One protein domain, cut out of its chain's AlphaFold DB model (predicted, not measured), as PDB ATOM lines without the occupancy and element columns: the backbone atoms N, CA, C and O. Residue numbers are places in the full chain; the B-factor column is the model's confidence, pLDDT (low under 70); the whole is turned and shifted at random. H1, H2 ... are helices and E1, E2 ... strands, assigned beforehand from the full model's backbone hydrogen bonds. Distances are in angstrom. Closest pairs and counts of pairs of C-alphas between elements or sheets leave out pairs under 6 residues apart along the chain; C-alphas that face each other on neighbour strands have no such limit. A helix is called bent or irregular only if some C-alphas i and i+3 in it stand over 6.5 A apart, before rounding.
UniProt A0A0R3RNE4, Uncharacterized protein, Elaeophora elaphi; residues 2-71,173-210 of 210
ATOM      1  N   GLU A   2     103.736 118.881 122.960       54.84
ATOM      2  CA  GLU A   2     102.738 117.847 123.320       54.84
ATOM      3  C   GLU A   2     102.685 116.678 122.325       54.84
ATOM      4  O   GLU A   2     102.704 115.527 122.743       54.84
ATOM      5  N   ALA A   3     102.796 116.952 121.021       58.22
ATOM      6  CA  ALA A   3     102.896 115.922 119.977       58.22
ATOM      7  C   ALA A   3     104.124 114.985 120.102       58.22
ATOM      8  O   ALA A   3     104.232 114.015 119.363       58.22
ATOM      9  N   ARG A   4     105.066 115.275 121.015       60.44
ATOM     10  CA  ARG A   4     106.260 114.455 121.296       60.44
ATOM     11  C   ARG A   4     106.244 113.831 122.701       60.44
ATOM     12  O   ARG A   4     107.285 113.389 123.170       60.44
ATOM     13  N   GLY A   5     105.104 113.839 123.403       63.12
ATOM     14  CA  GLY A   5     104.970 113.233 124.739       63.12
ATOM     15  C   GLY A   5     105.701 113.976 125.865       63.12
ATOM     16  O   GLY A   5     105.906 113.424 126.945       63.12
ATOM     17  N   VAL A   6     106.110 115.230 125.636       64.62
ATOM     18  CA  VAL A   6     106.808 116.044 126.640       64.62
ATOM     19  C   VAL A   6     105.874 116.342 127.812       64.62
ATOM     20  O   VAL A   6     104.821 116.956 127.631       64.62
ATOM     21  N   LYS A   7     106.291 115.982 129.033       78.50
ATOM     22  CA  LYS A   7     105.600 116.340 130.281       78.50
ATOM     23  C   LYS A   7     105.744 117.843 130.551       78.50
ATOM     24  O   LYS A   7     106.539 118.257 131.389       78.50
ATOM     25  N   LYS A   8     104.957 118.671 129.852       84.50
ATOM     26  CA  LYS A   8     104.923 120.144 129.978       84.50
ATOM     27  C   LYS A   8     104.872 120.605 131.439       84.50
ATOM     28  O   LYS A   8     105.550 121.555 131.805       84.50
ATOM     29  N   GLN A   9     104.095 119.913 132.271       87.19
ATOM     30  CA  GLN A   9     103.972 120.221 133.696       87.19
ATOM     31  C   GLN A   9     105.299 120.069 134.453       87.19
ATOM     32  O   GLN A   9     105.613 120.930 135.268       87.19
ATOM     33  N   GLN A  10     106.088 119.032 134.146       89.00
ATOM     34  CA  GLN A  10     107.395 118.818 134.767       89.00
ATOM     35  C   GLN A  10     108.385 119.906 134.349       89.00
ATOM     36  O   GLN A  10     109.006 120.521 135.202       89.00
ATOM     37  N   LEU A  11     108.454 120.221 133.054       91.38
ATOM     38  CA  LEU A  11     109.338 121.277 132.557       91.38
ATOM     39  C   LEU A  11     109.044 122.627 133.229       91.38
ATOM     40  O   LEU A  11     109.947 123.303 133.714       91.38
ATOM     41  N   TRP A  12     107.764 123.007 133.310       91.94
ATOM     42  CA  TRP A  12     107.354 124.223 134.016       91.94
ATOM     43  C   TRP A  12     107.639 124.166 135.514       91.94
ATOM     44  O   TRP A  12     107.893 125.206 136.119       91.94
ATOM     45  N   HIS A  13     107.565 122.986 136.127       91.19
ATOM     46  CA  HIS A  13     107.930 122.806 137.525       91.19
ATOM     47  C   HIS A  13     109.427 123.059 137.741       91.19
ATOM     48  O   HIS A  13     109.779 123.825 138.637       91.19
ATOM     49  N   ASP A  14     110.282 122.497 136.887       92.94
ATOM     50  CA  ASP A  14     111.738 122.649 136.964       92.94
ATOM     51  C   ASP A  14     112.165 124.108 136.716       92.94
ATOM     52  O   ASP A  14     112.982 124.653 137.460       92.94
ATOM     53  N   ILE A  15     111.533 124.793 135.752       95.31
ATOM     54  CA  ILE A  15     111.717 126.237 135.511       95.31
ATOM     55  C   ILE A  15     111.376 127.062 136.761       95.31
ATOM     56  O   ILE A  15     112.148 127.930 137.166       95.31
ATOM     57  N   LYS A  16     110.237 126.789 137.409       93.56
ATOM     58  CA  LYS A  16     109.828 127.512 138.625       93.56
ATOM     59  C   LYS A  16     110.810 127.297 139.775       93.56
ATOM     60  O   LYS A  16     111.074 128.238 140.518       93.56
ATOM     61  N   ILE A  17     111.378 126.095 139.908       92.25
ATOM     62  CA  ILE A  17     112.427 125.824 140.902       92.25
ATOM     63  C   ILE A  17     113.671 126.671 140.625       92.25
ATOM     64  O   ILE A  17     114.220 127.236 141.570       92.25
ATOM     65  N   ILE A  18     114.104 126.778 139.364       94.81
ATOM     66  CA  ILE A  18     115.236 127.633 138.976       94.81
ATOM     67  C   ILE A  18     114.969 129.084 139.388       94.81
ATOM     68  O   ILE A  18     115.805 129.674 140.071       94.81
ATOM     69  N   ILE A  19     113.794 129.629 139.057       95.06
ATOM     70  CA  ILE A  19     113.411 131.006 139.414       95.06
ATOM     71  C   ILE A  19     113.467 131.206 140.934       95.06
ATOM     72  O   ILE A  19     114.156 132.106 141.406       95.06
ATOM     73  N   VAL A  20     112.812 130.335 141.713       92.62
ATOM     74  CA  VAL A  20     112.775 130.443 143.183       92.62
ATOM     75  C   VAL A  20     114.178 130.390 143.783       92.62
ATOM     76  O   VAL A  20     114.520 131.239 144.600       92.62
ATOM     77  N   LYS A  21     115.007 129.422 143.377       90.44
ATOM     78  CA  LYS A  21     116.372 129.286 143.906       90.44
ATOM     79  C   LYS A  21     117.244 130.490 143.563       90.44
ATOM     80  O   LYS A  21     118.024 130.918 144.404       90.44
ATOM     81  N   THR A  22     117.096 131.030 142.356       94.06
ATOM     82  CA  THR A  22     117.861 132.197 141.904       94.06
ATOM     83  C   THR A  22     117.461 133.445 142.685       94.06
ATOM     84  O   THR A  22     118.331 134.150 143.177       94.06
ATOM     85  N   VAL A  23     116.157 133.682 142.879       92.50
ATOM     86  CA  VAL A  23     115.672 134.802 143.703       92.50
ATOM     87  C   VAL A  23     116.153 134.664 145.145       92.50
ATOM     88  O   VAL A  23     116.702 135.622 145.674       92.50
ATOM     89  N   ILE A  24     116.039 133.475 145.752       88.00
ATOM     90  CA  ILE A  24     116.542 133.234 147.116       88.00
ATOM     91  C   ILE A  24     118.049 133.495 147.211       88.00
ATOM     92  O   ILE A  24     118.500 134.103 148.170       88.00
ATOM     93  N   ALA A  25     118.835 133.097 146.209       88.06
ATOM     94  CA  ALA A  25     120.272 133.365 146.207       88.06
ATOM     95  C   ALA A  25     120.611 134.871 146.185       88.06
ATOM     96  O   ALA A  25     121.660 135.256 146.693       88.06
ATOM     97  N   MET A  26     119.733 135.714 145.626       88.88
ATOM     98  CA  MET A  26     119.891 137.175 145.586       88.88
ATOM     99  C   MET A  26     119.313 137.887 146.824       88.88
ATOM    100  O   MET A  26     119.673 139.035 147.085       88.88
ATOM    101  N   LEU A  27     118.435 137.234 147.599       86.81
ATOM    102  CA  LEU A  27     117.747 137.843 148.747       86.81
ATOM    103  C   LEU A  27     118.679 138.494 149.784       86.81
ATOM    104  O   LEU A  27     118.340 139.600 150.208       86.81
ATOM    105  N   PRO A  28     119.836 137.917 150.171       80.81
ATOM    106  CA  PRO A  28     120.704 138.524 151.179       80.81
ATOM    107  C   PRO A  28     121.125 139.952 150.828       80.81
ATOM    108  O   PRO A  28     121.045 140.857 151.657       80.81
ATOM    109  N   GLU A  29     121.546 140.160 149.582       83.12
ATOM    110  CA  GLU A  29     121.993 141.461 149.089       83.12
ATOM    111  C   GLU A  29     120.815 142.419 148.888       83.12
ATOM    112  O   GLU A  29     120.907 143.599 149.231       83.12
ATOM    113  N   ILE A  30     119.681 141.915 148.391       87.56
ATOM    114  CA  ILE A  30     118.466 142.718 148.212       87.56
ATOM    115  C   ILE A  30     117.962 143.240 149.561       87.56
ATOM    116  O   ILE A  30     117.683 144.429 149.671       87.56
ATOM    117  N   ILE A  31     117.880 142.387 150.588       83.50
ATOM    118  CA  ILE A  31     117.416 142.773 151.929       83.50
ATOM    119  C   ILE A  31     118.370 143.803 152.541       83.50
ATOM    120  O   ILE A  31     117.905 144.811 153.070       83.50
ATOM    121  N   LEU A  32     119.688 143.593 152.423       83.00
ATOM    122  CA  LEU A  32     120.697 144.545 152.904       83.00
ATOM    123  C   LEU A  32     120.496 145.944 152.322       83.00
ATOM    124  O   LEU A  32     120.456 146.922 153.068       83.00
ATOM    125  N   ASN A  33     120.336 146.029 151.003       84.31
ATOM    126  CA  ASN A  33     120.111 147.300 150.327       84.31
ATOM    127  C   ASN A  33     118.731 147.883 150.658       84.31
ATOM    128  O   ASN A  33     118.623 149.071 150.945       84.31
ATOM    129  N   TYR A  34     117.682 147.060 150.671       87.19
ATOM    130  CA  TYR A  34     116.323 147.503 150.975       87.19
ATOM    131  C   TYR A  34     116.235 148.156 152.356       87.19
ATOM    132  O   TYR A  34     115.770 149.285 152.471       87.19
ATOM    133  N   GLU A  35     116.743 147.487 153.391       82.50
ATOM    134  CA  GLU A  35     116.750 148.023 154.757       82.50
ATOM    135  C   GLU A  35     117.642 149.260 154.885       82.50
ATOM    136  O   GLU A  35     117.340 150.145 155.675       82.50
ATOM    137  N   HIS A  36     118.726 149.366 154.108       82.81
ATOM    138  CA  HIS A  36     119.559 150.569 154.111       82.81
ATOM    139  C   HIS A  36     118.807 151.802 153.580       82.81
ATOM    140  O   HIS A  36     118.951 152.888 154.140       82.81
ATOM    141  N   TYR A  37     118.005 151.643 152.520       84.69
ATOM    142  CA  TYR A  37     117.307 152.758 151.867       84.69
ATOM    143  C   TYR A  37     115.906 153.043 152.424       84.69
ATOM    144  O   TYR A  37     115.483 154.197 152.425       84.69
ATOM    145  N   PHE A  38     115.188 152.021 152.894       87.12
ATOM    146  CA  PHE A  38     113.771 152.104 153.271       87.12
ATOM    147  C   PHE A  38     113.516 151.788 154.752       87.12
ATOM    148  O   PHE A  38     112.413 151.389 155.129       87.12
ATOM    149  N   TYR A  39     114.534 151.963 155.600       82.31
ATOM    150  CA  TYR A  39     114.433 151.763 157.044       82.31
ATOM    151  C   TYR A  39     113.209 152.491 157.648       82.31
ATOM    152  O   TYR A  39     112.949 153.651 157.327       82.31
ATOM    153  N   ASP A  40     112.470 151.813 158.534       81.56
ATOM    154  CA  ASP A  40     111.243 152.288 159.208       81.56
ATOM    155  C   ASP A  40     110.057 152.668 158.282       81.56
ATOM    156  O   ASP A  40     109.047 153.204 158.750       81.56
ATOM    157  N   MET A  41     110.108 152.355 156.981       84.94
ATOM    158  CA  MET A  41     108.970 152.575 156.083       84.94
ATOM    159  C   MET A  41     107.921 151.463 156.204       84.94
ATOM    160  O   MET A  41     108.231 150.275 156.279       84.94
ATOM    161  N   MET A  42     106.644 151.851 156.213       82.94
ATOM    162  CA  MET A  42     105.529 150.907 156.309       82.94
ATOM    163  C   MET A  42     105.194 150.320 154.938       82.94
ATOM    164  O   MET A  42     104.883 151.052 154.000       82.94
ATOM    165  N   GLY A  43     105.183 148.991 154.847       79.62
ATOM    166  CA  GLY A  43     104.819 148.267 153.630       79.62
ATOM    167  C   GLY A  43     105.928 148.226 152.565       79.62
ATOM    168  O   GLY A  43     106.975 148.861 152.722       79.62
ATOM    169  N   PRO A  44     105.718 147.453 151.486       85.00
ATOM    170  CA  PRO A  44     106.693 147.314 150.410       85.00
ATOM    171  C   PRO A  44     106.862 148.638 149.658       85.00
ATOM    172  O   PRO A  44     105.898 149.180 149.122       85.00
ATOM    173  N   GLN A  45     108.094 149.141 149.599       93.25
ATOM    174  CA  GLN A  45     108.423 150.388 148.893       93.25
ATOM    175  C   GLN A  45     108.844 150.170 147.438       93.25
ATOM    176  O   GLN A  45     108.860 151.107 146.644       93.25
ATOM    177  N   CYS A  46     109.184 148.935 147.072       93.69
ATOM    178  CA  CYS A  46     109.635 148.594 145.732       93.69
ATOM    179  C   CYS A  46     109.006 147.293 145.232       93.69
ATOM    180  O   CYS A  46     108.737 146.367 145.997       93.69
ATOM    181  N   PHE A  47     108.856 147.210 143.915       95.25
ATOM    182  CA  PHE A  47     108.593 145.981 143.179       95.25
ATOM    183  C   PHE A  47     109.494 145.965 141.942       95.25
ATOM    184  O   PHE A  47     109.946 147.016 141.489       95.25
ATOM    185  N   GLN A  48     109.742 144.783 141.384       95.56
ATOM    186  CA  GLN A  48     110.574 144.634 140.192       95.56
ATOM    187  C   GLN A  48     109.973 143.589 139.255       95.56
ATOM    188  O   GLN A  48     109.606 142.496 139.687       95.56
ATOM    189  N   ILE A  49     109.926 143.905 137.959       96.88
ATOM    190  CA  ILE A  49     109.717 142.917 136.896       96.88
ATOM    191  C   ILE A  49     111.099 142.484 136.409       96.88
ATOM    192  O   ILE A  49     111.889 143.317 135.971       96.88
ATOM    193  N   ILE A  50     111.389 141.188 136.496       97.12
ATOM    194  CA  ILE A  50     112.685 140.603 136.136       97.12
ATOM    195  C   ILE A  50     112.485 139.619 134.981       97.12
ATOM    196  O   ILE A  50     111.572 138.790 135.019       97.12
ATOM    197  N   GLY A  51     113.342 139.701 133.963       97.69
ATOM    198  CA  GLY A  51     113.393 138.750 132.854       97.69
ATOM    199  C   GLY A  51     114.299 137.567 133.184       97.69
ATOM    200  O   GLY A  51     115.422 137.763 133.636       97.69
ATOM    201  N   PHE A  52     113.814 136.346 132.971       98.19
ATOM    202  CA  PHE A  52     114.604 135.123 133.113       98.19
ATOM    203  C   PHE A  52     114.793 134.478 131.747       98.19
ATOM    204  O   PHE A  52     113.828 133.970 131.165       98.19
ATOM    205  N   ASP A  53     116.038 134.413 131.295       97.88
ATOM    206  CA  ASP A  53     116.382 133.777 130.032       97.88
ATOM    207  C   ASP A  53     116.774 132.329 130.304       97.88
ATOM    208  O   ASP A  53     117.774 132.033 130.961       97.88
ATOM    209  N   ILE A  54     115.939 131.400 129.835       97.62
ATOM    210  CA  ILE A  54     116.077 129.973 130.126       97.62
ATOM    211  C   ILE A  54     116.183 129.190 128.824       97.62
ATOM    212  O   ILE A  54     115.261 129.161 128.007       97.62
ATOM    213  N   LEU A  55     117.294 128.475 128.669       97.00
ATOM    214  CA  LEU A  55     117.517 127.568 127.554       97.00
ATOM    215  C   LEU A  55     116.940 126.186 127.862       97.00
ATOM    216  O   LEU A  55     117.293 125.562 128.863       97.00
ATOM    217  N   ILE A  56     116.107 125.661 126.962       95.25
ATOM    218  CA  ILE A  56     115.662 124.264 127.023       95.25
ATOM    219  C   ILE A  56     116.586 123.413 126.162       95.25
ATOM    220  O   ILE A  56     116.593 123.514 124.935       95.25
ATOM    221  N   THR A  57     117.370 122.556 126.809       93.12
ATOM    222  CA  THR A  57     118.288 121.648 126.111       93.12
ATOM    223  C   THR A  57     117.537 120.543 125.358       93.12
ATOM    224  O   THR A  57     116.361 120.269 125.609       93.12
ATOM    225  N   LYS A  58     118.239 119.819 124.472       89.12
ATOM    226  CA  LYS A  58     117.690 118.657 123.742       89.12
ATOM    227  C   LYS A  58     117.101 117.562 124.650       89.12
ATOM    228  O   LYS A  58     116.225 116.825 124.215       89.12
ATOM    229  N   ASN A  59     117.557 117.490 125.903       86.81
ATOM    230  CA  ASN A  59     117.088 116.536 126.909       86.81
ATOM    231  C   ASN A  59     115.915 117.083 127.747       86.81
ATOM    232  O   ASN A  59     115.579 116.487 128.764       86.81
ATOM    233  N   LEU A  60     115.311 118.212 127.350       88.62
ATOM    234  CA  LEU A  60     114.234 118.905 128.076       88.62
ATOM    235  C   LEU A  60     114.641 119.401 129.470       88.62
ATOM    236  O   LEU A  60     113.784 119.643 130.312       88.62
ATOM    237  N   MET A  61     115.942 119.588 129.698       91.75
ATOM    238  CA  MET A  61     116.444 120.203 130.924       91.75
ATOM    239  C   MET A  61     116.484 121.724 130.743       91.75
ATOM    240  O   MET A  61     117.147 122.170 129.795       91.75
ATOM    241  N   PRO A  62     115.803 122.505 131.603       96.38
ATOM    242  CA  PRO A  62     115.923 123.955 131.615       96.38
ATOM    243  C   PRO A  62     117.249 124.378 132.257       96.38
ATOM    244  O   PRO A  62     117.646 123.845 133.293       96.38
ATOM    245  N   VAL A  63     117.924 125.348 131.647       97.12
ATOM    246  CA  VAL A  63     119.180 125.934 132.132       97.12
ATOM    247  C   VAL A  63     119.026 127.451 132.148       97.12
ATOM    248  O   VAL A  63     118.657 128.034 131.132       97.12
ATOM    249  N   LEU A  64     119.290 128.079 133.296       98.12
ATOM    250  CA  LEU A  64     119.327 129.537 133.415       98.12
ATOM    251  C   LEU A  64     120.530 130.085 132.643       98.12
ATOM    252  O   LEU A  64     121.648 129.624 132.870       98.12
ATOM    253  N   LEU A  65     120.295 131.052 131.759       98.12
ATOM    254  CA  LEU A  65     121.347 131.778 131.050       98.12
ATOM    255  C   LEU A  65     121.660 133.094 131.754       98.12
ATOM    256  O   LEU A  65     122.792 133.311 132.176       98.12
ATOM    257  N   GLU A  66     120.645 133.939 131.917       97.56
ATOM    258  CA  GLU A  66     120.783 135.242 132.556       97.56
ATOM    259  C   GLU A  66     119.502 135.677 133.270       97.56
ATOM    260  O   GLU A  66     118.410 135.135 133.065       97.56
ATOM    261  N   VAL A  67     119.678 136.669 134.141       97.56
ATOM    262  CA  VAL A  67     118.610 137.365 134.849       97.56
ATOM    263  C   VAL A  67     118.729 138.841 134.494       97.56
ATOM    264  O   VAL A  67     119.703 139.491 134.871       97.56
ATOM    265  N   ASN A  68     117.747 139.367 133.770       97.12
ATOM    266  CA  ASN A  68     117.725 140.754 133.329       97.12
ATOM    267  C   ASN A  68     116.849 141.593 134.269       97.12
ATOM    268  O   ASN A  68     115.643 141.355 134.388       97.12
ATOM    269  N   SER A  69     117.446 142.586 134.930       95.00
ATOM    270  CA  SER A  69     116.737 143.503 135.829       95.00
ATOM    271  C   SER A  69     115.829 144.493 135.090       95.00
ATOM    272  O   SER A  69     114.897 145.015 135.696       95.00
ATOM    273  N   ALA A  70     116.054 144.726 133.796       95.81
ATOM    274  CA  ALA A  70     115.283 145.642 132.962       95.81
ATOM    275  C   ALA A  70     114.876 144.962 131.638       95.81
ATOM    276  O   ALA A  70     115.387 145.312 130.570       95.81
ATOM    277  N   PRO A  71     113.967 143.966 131.680       97.19
ATOM    278  CA  PRO A  71     113.487 143.320 130.466       97.19
ATOM    279  C   PRO A  71     112.723 144.319 129.585       97.19
ATOM    280  O   PRO A  71     111.995 145.180 130.081       97.19
ATOM    281  N   LEU A 173     116.505 126.973 152.083       73.50
ATOM    282  CA  LEU A 173     117.469 127.903 151.485       73.50
ATOM    283  C   LEU A 173     117.371 129.313 152.091       73.50
ATOM    284  O   LEU A 173     118.363 130.030 152.090       73.50
ATOM    285  N   LEU A 174     116.230 129.666 152.699       74.94
ATOM    286  CA  LEU A 174     116.040 130.941 153.408       74.94
ATOM    287  C   LEU A 174     116.812 131.027 154.736       74.94
ATOM    288  O   LEU A 174     116.672 131.995 155.483       74.94
ATOM    289  N   PHE A 175     117.579 129.994 155.103       77.38
ATOM    290  CA  PHE A 175     118.390 130.022 156.316       77.38
ATOM    291  C   PHE A 175     119.368 131.203 156.312       77.38
ATOM    292  O   PHE A 175     119.489 131.900 157.320       77.38
ATOM    293  N   LEU A 176     120.025 131.441 155.171       70.31
ATOM    294  CA  LEU A 176     120.971 132.542 155.029       70.31
ATOM    295  C   LEU A 176     120.270 133.893 155.206       70.31
ATOM    296  O   LEU A 176     120.776 134.729 155.941       70.31
ATOM    297  N   ASP A 177     119.074 134.062 154.645       71.06
ATOM    298  CA  ASP A 177     118.283 135.291 154.786       71.06
ATOM    299  C   ASP A 177     117.898 135.556 156.241       71.06
ATOM    300  O   ASP A 177     118.047 136.668 156.738       71.06
ATOM    301  N   LYS A 178     117.461 134.519 156.965       74.50
ATOM    302  CA  LYS A 178     117.152 134.630 158.399       74.50
ATOM    303  C   LYS A 178     118.390 134.992 159.216       74.50
ATOM    304  O   LYS A 178     118.294 135.802 160.134       74.50
ATOM    305  N   ALA A 179     119.543 134.407 158.888       73.19
ATOM    306  CA  ALA A 179     120.805 134.727 159.546       73.19
ATOM    307  C   ALA A 179     121.238 136.172 159.254       73.19
ATOM    308  O   ALA A 179     121.622 136.885 160.178       73.19
ATOM    309  N   VAL A 180     121.118 136.624 158.003       71.44
ATOM    310  CA  VAL A 180     121.398 138.007 157.598       71.44
ATOM    311  C   VAL A 180     120.456 138.967 158.313       71.44
ATOM    312  O   VAL A 180     120.927 139.909 158.931       71.44
ATOM    313  N   TYR A 181     119.155 138.691 158.357       71.75
ATOM    314  CA  TYR A 181     118.189 139.538 159.055       71.75
ATOM    315  C   TYR A 181     118.483 139.662 160.562       71.75
ATOM    316  O   TYR A 181     118.533 140.767 161.105       71.75
ATOM    317  N   LEU A 182     118.759 138.544 161.244       72.81
ATOM    318  CA  LEU A 182     119.175 138.555 162.655       72.81
ATOM    319  C   LEU A 182     120.477 139.338 162.860       72.81
ATOM    320  O   LEU A 182     120.637 140.053 163.851       72.81
ATOM    321  N   PHE A 183     121.413 139.216 161.924       69.62
ATOM    322  CA  PHE A 183     122.665 139.959 161.946       69.62
ATOM    323  C   PHE A 183     122.447 141.467 161.750       69.62
ATOM    324  O   PHE A 183     123.038 142.274 162.462       69.62
ATOM    325  N   MET A 184     121.570 141.851 160.828       68.62
ATOM    326  CA  MET A 184     121.195 143.235 160.543       68.62
ATOM    327  C   MET A 184     120.570 143.914 161.771       68.62
ATOM    328  O   MET A 184     120.921 145.052 162.093       68.62
ATOM    329  N   GLN A 185     119.737 143.185 162.523       69.81
ATOM    330  CA  GLN A 185     119.244 143.626 163.833       69.81
ATOM    331  C   GLN A 185     120.370 143.757 164.871       69.81
ATOM    332  O   GLN A 185     120.370 144.703 165.658       69.81
ATOM    333  N   PHE A 186     121.344 142.840 164.868       68.25
ATOM    334  CA  PHE A 186     122.476 142.855 165.802       68.25
ATOM    335  C   PHE A 186     123.450 144.018 165.556       68.25
ATOM    336  O   PHE A 186     123.921 144.636 166.509       68.25
ATOM    337  N   VAL A 187     123.758 144.329 164.294       64.25
ATOM    338  CA  VAL A 187     124.723 145.384 163.927       64.25
ATOM    339  C   VAL A 187     124.110 146.776 163.898       64.25
ATOM    340  O   VAL A 187     124.852 147.754 163.870       64.25
ATOM    341  N   ASN A 188     122.784 146.885 164.015       63.00
ATOM    342  CA  ASN A 188     122.072 148.158 164.017       63.00
ATOM    343  C   ASN A 188     122.488 148.995 162.797       63.00
ATOM    344  O   ASN A 188     123.161 150.021 162.915       63.00
ATOM    345  N   LEU A 189     122.086 148.524 161.610       58.06
ATOM    346  CA  LEU A 189     122.393 149.096 160.285       58.06
ATOM    347  C   LEU A 189     122.165 150.598 160.116       58.06
ATOM    348  O   LEU A 189     122.581 151.157 159.106       58.06
ATOM    349  N   LYS A 190     121.562 151.265 161.100       56.12
ATOM    350  CA  LYS A 190     121.446 152.720 161.192       56.12
ATOM    351  C   LYS A 190     122.768 153.457 160.944       56.12
ATOM    352  O   LYS A 190     122.721 154.642 160.639       56.12
ATOM    353  N   GLN A 191     123.929 152.809 161.116       54.66
ATOM    354  CA  GLN A 191     125.234 153.480 161.044       54.66
ATOM    355  C   GLN A 191     126.243 152.904 160.039       54.66
ATOM    356  O   GLN A 191     127.159 153.629 159.659       54.66
ATOM    357  N   THR A 192     126.141 151.641 159.602       59.38
ATOM    358  CA  THR A 192     127.156 151.050 158.705       59.38
ATOM    359  C   THR A 192     126.675 149.786 157.988       59.38
ATOM    360  O   THR A 192     126.032 148.930 158.590       59.38
ATOM    361  N   THR A 193     127.046 149.644 156.712       61.28
ATOM    362  CA  THR A 193     126.929 148.406 155.917       61.28
ATOM    363  C   THR A 193     128.214 147.565 155.951       61.28
ATOM    364  O   THR A 193     128.261 146.467 155.397       61.28
ATOM    365  N   VAL A 194     129.273 148.058 156.608       60.53
ATOM    366  CA  VAL A 194     130.586 147.405 156.664       60.53
ATOM    367  C   VAL A 194     130.669 146.456 157.856       60.53
ATOM    368  O   VAL A 194     130.594 146.862 159.017       60.53
ATOM    369  N   LEU A 195     130.907 145.179 157.556       64.19
ATOM    370  CA  LEU A 195     131.147 144.133 158.543       64.19
ATOM    371  C   LEU A 195     132.619 144.110 158.976       64.19
ATOM    372  O   LEU A 195     133.497 143.683 158.227       64.19
ATOM    373  N   ILE A 196     132.890 144.468 160.230       71.38
ATOM    374  CA  ILE A 196     134.183 144.175 160.863       71.38
ATOM    375  C   ILE A 196     134.249 142.700 161.282       71.38
ATOM    376  O   ILE A 196     133.308 142.153 161.861       71.38
ATOM    377  N   ILE A 197     135.403 142.066 161.050       71.50
ATOM    378  CA  ILE A 197     135.669 140.643 161.350       71.50
ATOM    379  C   ILE A 197     135.343 140.290 162.815       71.50
ATOM    380  O   ILE A 197     134.877 139.190 163.112       71.50
ATOM    381  N   SER A 198     135.564 141.220 163.743       71.69
ATOM    382  CA  SER A 198     135.216 141.075 165.161       71.69
ATOM    383  C   SER A 198     133.704 140.964 165.391       71.69
ATOM    384  O   SER A 198     133.275 140.074 166.126       71.69
ATOM    385  N   GLY A 199     132.896 141.795 164.728       70.56
ATOM    386  CA  GLY A 199     131.431 141.738 164.796       70.56
ATOM    387  C   GLY A 199     130.875 140.427 164.236       70.56
ATOM    388  O   GLY A 199     130.035 139.792 164.871       70.56
ATOM    389  N   ALA A 200     131.434 139.955 163.116       72.62
ATOM    390  CA  ALA A 200     131.078 138.664 162.522       72.62
ATOM    391  C   ALA A 200     131.306 137.496 163.498       72.62
ATOM    392  O   ALA A 200     130.441 136.640 163.683       72.62
ATOM    393  N   ARG A 201     132.463 137.476 164.175       74.00
ATOM    394  CA  ARG A 201     132.812 136.426 165.147       74.00
ATOM    395  C   ARG A 201     131.886 136.415 166.364       74.00
ATOM    396  O   ARG A 201     131.574 135.338 166.867       74.00
ATOM    397  N   ILE A 202     131.464 137.584 166.845       73.44
ATOM    398  CA  ILE A 202     130.542 137.696 167.986       73.44
ATOM    399  C   ILE A 202     129.151 137.191 167.595       73.44
ATOM    400  O   ILE A 202     128.577 136.378 168.317       73.44
ATOM    401  N   PHE A 203     128.651 137.604 166.430       73.06
ATOM    402  CA  PHE A 203     127.371 137.129 165.910       73.06
ATOM    403  C   PHE A 203     127.347 135.603 165.741       73.06
ATOM    404  O   PHE A 203     126.434 134.940 166.231       73.06
ATOM    405  N   LEU A 204     128.391 135.028 165.130       75.62
ATOM    406  CA  LEU A 204     128.490 133.577 164.941       75.62
ATOM    407  C   LEU A 204     128.483 132.814 166.273       75.62
ATOM    408  O   LEU A 204     127.823 131.782 166.380       75.62
ATOM    409  N   LYS A 205     129.158 133.336 167.306       74.38
ATOM    410  CA  LYS A 205     129.110 132.749 168.655       74.38
ATOM    411  C   LYS A 205     127.707 132.782 169.264       74.38
ATOM    412  O   LYS A 205     127.325 131.829 169.930       74.38
ATOM    413  N   LEU A 206     126.949 133.858 169.052       69.81
ATOM    414  CA  LEU A 206     125.602 134.006 169.611       69.81
ATOM    415  C   LEU A 206     124.567 133.115 168.914       69.81
ATOM    416  O   LEU A 206     123.690 132.574 169.582       69.81
ATOM    417  N   VAL A 207     124.666 132.965 167.591       68.50
ATOM    418  CA  VAL A 207     123.669 132.233 166.791       68.50
ATOM    419  C   VAL A 207     123.928 130.728 166.753       68.50
ATOM    420  O   VAL A 207     122.976 129.954 166.798       68.50
ATOM    421  N   PHE A 208     125.192 130.302 166.679       69.75
ATOM    422  CA  PHE A 208     125.538 128.902 166.393       69.75
ATOM    423  C   PHE A 208     126.147 128.137 167.571       69.75
ATOM    424  O   PHE A 208     126.393 126.942 167.443       69.75
ATOM    425  N   HIS A 209     126.413 128.799 168.700       62.22
ATOM    426  CA  HIS A 209     127.106 128.203 169.847       62.22
ATOM    427  C   HIS A 209     126.238 128.146 171.120       62.22
ATOM    428  O   HIS A 209     126.741 128.341 172.227       62.22
ATOM    429  N   ARG A 210     124.940 127.857 170.957       49.62
ATOM    430  CA  ARG A 210     124.071 127.368 172.039       49.62
ATOM    431  C   ARG A 210     123.921 125.858 171.971       49.62
ATOM    432  O   ARG A 210     123.672 125.359 170.854       49.62
TER     433      ARG A 210
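What this domain is: This is residues 2 to 71 and 173 to 210 of the 210 residues of an uncharacterized protein of Elaeophora elaphi (UniProt A0A0R3RNE4). A long bent helix, H1, runs along much of an elongated model: the hairpin of E1 and E2 is beside its first arm, H2 packs near its bend, and H3 crosses H2 at the end far from residue 2. Residues 39 to 50 fold back from H1's second arm to E1. The printed part has 108 residues, in the order H1, E1, E2, H2, H3, with an antiparallel sheet E1 - E2; it is mostly helix. It is only just loose, close to extended, with a radius of gyration of the C-alphas of 19.1 A and spans of 59 by 34 by 22 A.

Where its parts are: Find C-alpha 8 at (104.923, 120.144, 129.978), where H1, residues 8 to 38, begins. By its hydrogen bonds it was assigned as one helix, but it is bent: C-alphas 25 and 28 are 7.2 A apart. Its arms are H1a, residues 8 to 25, 26.0 A long, and H1b, residues 28 to 38, 15.4 A. Next come E1, residues 51 to 56, 15.8 A, and E2, residues 62 to 68, 17.0 A. After the cut, H2, residues 173 to 187, spans 22.6 A and is only just irregular, with C-alphas 173 and 176 6.8 A apart. H3, residues 197 to 208, spans 16.3 A and ends at C-alpha 208, (125.538, 128.902, 166.393).

How they stand to each other: Look first at H1a and H1b, at a steep tilt of 60 degrees. The closest C-alphas of H1a and E2, Ile 15 and Pro 62, are 6.2 A apart. In the hairpin, N 53 and O 66 are within hydrogen-bond range at 3.0 A. H1b and H2 touch, closest at the C-alphas of Pro 28 and Asp 177, 5.4 A. H2 and H3 only just touch, with 3 pairs of C-alphas within 8 A, closest at Phe 183 and Phe 203, 6.8 A; they run opposite ways at a steep tilt of 58 degrees. H1a and H3 are apart. Every O i to N i+4 pair is within hydrogen-bond range in H1a, H1b and H3; in H2, 10 of 11 are.

The domain as a whole: The C-alphas farthest apart, Ala 3 and Ser 198, are 61.0 A apart. Residues 72 to 172 are not printed, and C-alphas 71 and 173 are 26.4 A apart across this cut. The link from H1 to E1 is long. The pLDDT is under 70 at residues 2 to 6, 183 to 195 and 206 to 210.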